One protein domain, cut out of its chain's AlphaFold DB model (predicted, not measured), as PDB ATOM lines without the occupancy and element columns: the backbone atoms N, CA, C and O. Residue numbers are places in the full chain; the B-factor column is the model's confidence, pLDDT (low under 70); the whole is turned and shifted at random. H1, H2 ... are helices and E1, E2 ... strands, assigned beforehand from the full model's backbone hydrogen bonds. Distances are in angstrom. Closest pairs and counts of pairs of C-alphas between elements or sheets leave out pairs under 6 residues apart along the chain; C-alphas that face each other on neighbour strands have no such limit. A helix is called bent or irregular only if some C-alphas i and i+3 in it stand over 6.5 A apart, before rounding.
ATOM      1  N   LEU A  26      79.420  31.825  34.154       86.50
ATOM      2  CA  LEU A  26      79.480  32.849  33.107       86.50
ATOM      3  C   LEU A  26      78.180  32.923  32.292       86.50
ATOM      4  O   LEU A  26      77.722  34.014  31.973       86.50
ATOM      5  N   GLU A  27      77.533  31.781  32.045       86.56
ATOM      6  CA  GLU A  27      76.216  31.713  31.406       86.56
ATOM      7  C   GLU A  27      75.141  32.394  32.259       86.56
ATOM      8  O   GLU A  27      74.291  33.128  31.749       86.56
ATOM      9  N   GLN A  28      75.205  32.203  33.579       90.00
ATOM     10  CA  GLN A  28      74.255  32.823  34.498       90.00
ATOM     11  C   GLN A  28      74.354  34.347  34.485       90.00
ATOM     12  O   GLN A  28      73.312  34.991  34.570       90.00
ATOM     13  N   PHE A  29      75.562  34.905  34.337       93.75
ATOM     14  CA  PHE A  29      75.770  36.347  34.187       93.75
ATOM     15  C   PHE A  29      75.223  36.879  32.860       93.75
ATOM     16  O   PHE A  29      74.602  37.940  32.859       93.75
ATOM     17  N   LEU A  30      75.403  36.150  31.753       90.94
ATOM     18  CA  LEU A  30      74.963  36.578  30.418       90.94
ATOM     19  C   LEU A  30      73.434  36.576  30.257       90.94
ATOM     20  O   LEU A  30      72.866  37.464  29.606       90.94
ATOM     21  N   SER A  31      72.762  35.592  30.853       91.31
ATOM     22  CA  SER A  31      71.320  35.396  30.718       91.31
ATOM     23  C   SER A  31      70.516  36.414  31.533       91.31
ATOM     24  O   SER A  31      70.633  36.504  32.754       91.31
ATOM     25  N   SER A  32      69.603  37.129  30.867       92.06
ATOM     26  CA  SER A  32      68.646  38.035  31.522       92.06
ATOM     27  C   SER A  32      67.638  37.316  32.422       92.06
ATOM     28  O   SER A  32      67.003  37.953  33.255       92.06
ATOM     29  N   LYS A  33      67.468  35.997  32.259       92.62
ATOM     30  CA  LYS A  33      66.549  35.193  33.079       92.62
ATOM     31  C   LYS A  33      67.146  34.849  34.442       92.62
ATOM     32  O   LYS A  33      66.403  34.608  35.384       92.62
ATOM     33  N   THR A  34      68.473  34.772  34.528       93.00
ATOM     34  CA  THR A  34      69.196  34.350  35.736       93.00
ATOM     35  C   THR A  34      69.933  35.502  36.406       93.00
ATOM     36  O   THR A  34      70.047  35.510  37.627       93.00
ATOM     37  N   ASN A  35      70.398  36.490  35.639       95.50
ATOM     38  CA  ASN A  35      71.014  37.695  36.174       95.50
ATOM     39  C   ASN A  35      69.982  38.822  36.292       95.50
ATOM     40  O   ASN A  35      69.740  39.574  35.347       95.50
ATOM     41  N   THR A  36      69.397  38.928  37.482       96.38
ATOM     42  CA  THR A  36      68.444  39.978  37.873       96.38
ATOM     43  C   THR A  36      69.095  41.082  38.711       96.38
ATOM     44  O   THR A  36      68.397  41.833  39.393       96.38
ATOM     45  N   ARG A  37      70.433  41.187  38.692       96.81
ATOM     46  CA  ARG A  37      71.151  42.239  39.421       96.81
ATOM     47  C   ARG A  37      70.823  43.618  38.845       96.81
ATOM     48  O   ARG A  37      70.532  43.757  37.657       96.81
ATOM     49  N   THR A  38      70.924  44.633  39.692       96.88
ATOM     50  CA  THR A  38      70.678  46.045  39.352       96.88
ATOM     51  C   THR A  38      71.936  46.908  39.452       96.88
ATOM     52  O   THR A  38      71.845  48.130  39.418       96.88
ATOM     53  N   ASP A  39      73.095  46.283  39.642       97.44
ATOM     54  CA  ASP A  39      74.400  46.937  39.688       97.44
ATOM     55  C   ASP A  39      75.092  46.891  38.315       97.44
ATOM     56  O   ASP A  39      74.500  46.488  37.309       97.44
ATOM     57  N   GLU A  40      76.367  47.273  38.264       97.38
ATOM     58  CA  GLU A  40      77.173  47.321  37.039       97.38
ATOM     59  C   GLU A  40      77.460  45.954  36.389       97.38
ATOM     60  O   GLU A  40      78.096  45.897  35.333       97.38
ATOM     61  N   TYR A  41      76.988  44.862  36.996       97.12
ATOM     62  CA  TYR A  41      77.094  43.500  36.481       97.12
ATOM     63  C   TYR A  41      75.746  42.914  36.031       97.12
ATOM     64  O   TYR A  41      75.690  41.748  35.626       97.12
ATOM     65  N   GLY A  42      74.656  43.683  36.100       95.62
ATOM     66  CA  GLY A  42      73.301  43.262  35.735       95.62
ATOM     67  C   GLY A  42      72.537  44.287  34.902       95.62
ATOM     68  O   GLY A  42      73.050  45.334  34.528       95.62
ATOM     69  N   GLY A  43      71.284  43.986  34.567       95.44
ATOM     70  CA  GLY A  43      70.469  44.884  33.744       95.44
ATOM     71  C   GLY A  43      70.779  44.752  32.254       95.44
ATOM     72  O   GLY A  43      70.341  43.784  31.636       95.44
ATOM     73  N   SER A  44      71.473  45.716  31.647       95.81
ATOM     74  CA  SER A  44      71.746  45.716  30.199       95.81
ATOM     75  C   SER A  44      72.681  44.568  29.786       95.81
ATOM     76  O   SER A  44      73.416  44.019  30.603       95.81
ATOM     77  N   LEU A  45      72.682  44.193  28.500       93.88
ATOM     78  CA  LEU A  45      73.626  43.187  27.993       93.88
ATOM     79  C   LEU A  45      75.086  43.592  28.263       93.88
ATOM     80  O   LEU A  45      75.886  42.742  28.636       93.88
ATOM     81  N   GLU A  46      75.410  44.877  28.118       95.81
ATOM     82  CA  GLU A  46      76.749  45.422  28.364       95.81
ATOM     83  C   GLU A  46      77.232  45.131  29.792       95.81
ATOM     84  O   GLU A  46      78.335  44.624  29.987       95.81
ATOM     85  N   TYR A  47      76.384  45.374  30.794       97.50
ATOM     86  CA  TYR A  47      76.711  45.118  32.199       97.50
ATOM     87  C   TYR A  47      76.756  43.622  32.506       97.50
ATOM     88  O   TYR A  47      77.686  43.139  33.151       97.50
ATOM     89  N   ARG A  48      75.829  42.845  31.938       96.25
ATOM     90  CA  ARG A  48      75.832  41.379  32.054       96.25
ATOM     91  C   ARG A  48      77.076  40.717  31.448       96.25
ATOM     92  O   ARG A  48      77.513  39.675  31.932       96.25
ATOM     93  N   MET A  49      77.672  41.311  30.412       95.00
ATOM     94  CA  MET A  49      78.917  40.833  29.796       95.00
ATOM     95  C   MET A  49      80.177  41.208  30.583       95.00
ATOM     96  O   MET A  49      81.224  40.594  30.364       95.00
ATOM     97  N   ARG A  50      80.099  42.178  31.499       95.69
ATOM     98  CA  ARG A  50      81.269  42.754  32.172       95.69
ATOM     99  C   ARG A  50      82.068  41.700  32.947       95.69
ATOM    100  O   ARG A  50      83.257  41.532  32.692       95.69
ATOM    101  N   TYR A  51      81.406  40.909  33.792       94.06
ATOM    102  CA  TYR A  51      82.073  39.852  34.564       94.06
ATOM    103  C   TYR A  51      82.662  38.726  33.687       94.06
ATOM    104  O   TYR A  51      83.840  38.405  33.854       94.06
ATOM    105  N   PRO A  52      81.931  38.147  32.706       91.81
ATOM    106  CA  PRO A  52      82.528  37.211  31.751       91.81
ATOM    107  C   PRO A  52      83.785  37.735  31.053       91.81
ATOM    108  O   PRO A  52      84.768  37.001  30.936       91.81
ATOM    109  N   LEU A  53      83.786  39.000  30.625       91.50
ATOM    110  CA  LEU A  53      84.940  39.611  29.967       91.50
ATOM    111  C   LEU A  53      86.118  39.825  30.927       91.50
ATOM    112  O   LEU A  53      87.259  39.567  30.544       91.50
ATOM    113  N   GLU A  54      85.865  40.240  32.171       93.50
ATOM    114  CA  GLU A  54      86.898  40.368  33.211       93.50
ATOM    115  C   GLU A  54      87.583  39.027  33.498       93.50
ATOM    116  O   GLU A  54      88.812  38.954  33.543       93.50
ATOM    117  N   VAL A  55      86.800  37.950  33.616       89.50
ATOM    118  CA  VAL A  55      87.319  36.591  33.825       89.50
ATOM    119  C   VAL A  55      88.158  36.132  32.632       89.50
ATOM    120  O   VAL A  55      89.275  35.645  32.816       89.50
ATOM    121  N   ILE A  56      87.658  36.319  31.408       87.19
ATOM    122  CA  ILE A  56      88.383  35.975  30.175       87.19
ATOM    123  C   ILE A  56      89.712  36.733  30.094       87.19
ATOM    124  O   ILE A  56      90.735  36.130  29.768       87.19
ATOM    125  N   ARG A  57      89.719  38.029  30.427       88.88
ATOM    126  CA  ARG A  57      90.933  38.851  30.420       88.88
ATOM    127  C   ARG A  57      91.948  38.367  31.456       88.88
ATOM    128  O   ARG A  57      93.097  38.139  31.097       88.88
ATOM    129  N   ALA A  58      91.520  38.120  32.693       87.31
ATOM    130  CA  ALA A  58      92.405  37.636  33.755       87.31
ATOM    131  C   ALA A  58      93.034  36.268  33.425       87.31
ATOM    132  O   ALA A  58      94.193  36.000  33.752       87.31
ATOM    133  N   ILE A  59      92.280  35.392  32.753       83.62
ATOM    134  CA  ILE A  59      92.791  34.087  32.317       83.62
ATOM    135  C   ILE A  59      93.779  34.261  31.164       83.62
ATOM    136  O   ILE A  59      94.867  33.687  31.227       83.62
ATOM    137  N   ARG A  60      93.457  35.093  30.163       83.88
ATOM    138  CA  ARG A  60      94.373  35.433  29.060       83.88
ATOM    139  C   ARG A  60      95.702  35.976  29.585       83.88
ATOM    140  O   ARG A  60      96.748  35.530  29.133       83.88
ATOM    141  N   GLU A  61      95.666  36.883  30.557       85.69
ATOM    142  CA  GLU A  61      96.868  37.434  31.201       85.69
ATOM    143  C   GLU A  61      97.696  36.357  31.918       85.69
ATOM    144  O   GLU A  61      98.919  36.441  31.954       85.69
ATOM    145  N   SER A  62      97.044  35.322  32.456       82.38
ATOM    146  CA  SER A  62      97.723  34.250  33.193       82.38
ATOM    147  C   SER A  62      98.366  33.201  32.280       82.38
ATOM    148  O   SER A  62      99.386  32.624  32.649       82.38
ATOM    149  N   VAL A  63      97.763  32.893  31.120       79.31
ATOM    150  CA  VAL A  63      98.176  31.732  30.294       79.31
ATOM    151  C   VAL A  63      98.503  32.047  28.833       79.31
ATOM    152  O   VAL A  63      98.930  31.156  28.096       79.31
ATOM    153  N   GLY A  64      98.332  33.300  28.411       78.62
ATOM    154  CA  GLY A  64      98.651  33.769  27.064       78.62
ATOM    155  C   GLY A  64      97.843  33.070  25.967       78.62
ATOM    156  O   GLY A  64      96.638  32.835  26.096       78.62
ATOM    157  N   GLU A  65      98.524  32.719  24.876       77.00
ATOM    158  CA  GLU A  65      97.937  32.076  23.688       77.00
ATOM    159  C   GLU A  65      97.445  30.639  23.936       77.00
ATOM    160  O   GLU A  65      96.745  30.070  23.104       77.00
ATOM    161  N   LYS A  66      97.729  30.049  25.105       75.25
ATOM    162  CA  LYS A  66      97.246  28.704  25.474       75.25
ATOM    163  C   LYS A  66      95.755  28.658  25.836       75.25
ATOM    164  O   LYS A  66      95.245  27.621  26.261       75.25
ATOM    165  N   MET A  67      95.044  29.779  25.737       76.38
ATOM    166  CA  MET A  67      93.643  29.884  26.131       76.38
ATOM    167  C   MET A  67      92.688  29.623  24.960       76.38
ATOM    168  O   MET A  67      92.666  30.380  23.986       76.38
ATOM    169  N   LEU A  68      91.792  28.650  25.142       74.25
ATOM    170  CA  LEU A  68      90.632  28.414  24.285       74.25
ATOM    171  C   LEU A  68      89.326  28.642  25.054       74.25
ATOM    172  O   LEU A  68      89.136  28.170  26.175       74.25
ATOM    173  N   PHE A  69      88.417  29.404  24.448       69.69
ATOM    174  CA  PHE A  69      87.108  29.716  25.016       69.69
ATOM    175  C   PHE A  69      86.030  28.960  24.246       69.69
ATOM    176  O   PHE A  69      85.881  29.156  23.040       69.69
ATOM    177  N   LEU A  70      85.283  28.102  24.941       65.56
ATOM    178  CA  LEU A  70      84.234  27.283  24.346       65.56
ATOM    179  C   LEU A  70      82.902  27.618  25.025       65.56
ATOM    180  O   LEU A  70      82.637  27.251  26.171       65.56
ATOM    181  N   HIS A  71      82.067  28.348  24.291       69.94
ATOM    182  CA  HIS A  71      80.711  28.698  24.690       69.94
ATOM    183  C   HIS A  71      79.736  28.087  23.692       69.94
ATOM    184  O   HIS A  71      79.811  28.349  22.490       69.94
ATOM    185  N   LYS A  72      78.834  27.252  24.198       56.41
ATOM    186  CA  LYS A  72      77.759  26.666  23.410       56.41
ATOM    187  C   LYS A  72      76.497  27.480  23.669       56.41
ATOM    188  O   LYS A  72      76.058  27.552  24.813       56.41
ATOM    189  N   ARG A  73      75.935  28.077  22.614       54.00
ATOM    190  CA  ARG A  73      74.548  28.549  22.637       54.00
ATOM    191  C   ARG A  73      73.651  27.371  22.287       54.00
ATOM    192  O   ARG A  73      73.854  26.761  21.237       54.00
ATOM    193  N   ASP A  74      72.729  27.061  23.186       57.19
ATOM    194  CA  ASP A  74      71.571  26.215  22.897       57.19
ATOM    195  C   ASP A  74      70.459  27.055  22.243       57.19
ATOM    196  O   ASP A  74      70.370  28.270  22.556       57.19
TER     197      ASP A  74
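Overview. This is residues 26 to 74 of the 74 residues of the protein "Oxidored_FMN domain-containing protein" of Dorea formicigenerans (UniProt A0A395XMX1). A long helix, H2, makes the longest axis; short H1 packs on its first part beside a long loop, and at its far end the chain folds back as strand E1 and a tail, like an open V. Residues 61 to 66, at the end of H2, stick out. The printed part has 49 residues, with two named helices and one named strand in the order H1, H2, E1, mostly helix. It is only just loose, close to compact, with a radius of gyration of the C-alphas of 12.1 A, and its flat outline spans 33 by 25 by 12 A.

Arrangement. Look first at H2, residues 45 to 66, which has a kink of 67 degrees near residue 60. It is irregular: C-alphas 62 and 65 are 9.8 A apart. H1, residues 26 to 30, touches residues 45 to 52 of H2 alone; the closest C-alphas are those of Leu 30 and Arg 48, 5.1 A apart. E1, residues 67 to 71, pairs with no named strand; its closest C-alpha to H2 is that of Met 67, 6.3 A from that of Arg 60. H1 and E1 are apart. In H1 every O i to N i+4 pair is within hydrogen-bond range; in H2, 14 of 18 are.

Along the chain. Find C-alpha 45 at (73.626, 43.187, 27.993); from there H2 runs 27.8 A to C-alpha 66 at (97.246, 28.704, 25.474). E1 then runs 13.1 A from C-alpha 67 to C-alpha 71 at (80.711, 28.698, 24.690). H1 begins at C-alpha 26, (79.480, 32.849, 33.107), and measures 6.4 A.

Size, cuts and confidence. The C-alphas of Thr 38 and Lys 66 are the two farthest apart, 34.6 A. The printed part has no cut and ends at Asp 74, the chain's last residue. The link from H1 to H2, residues 31 to 44, is long; that from H2 to E1 is tight. The mean pLDDT of the printed part is 86.7, and residues 69 to 74 are under 70.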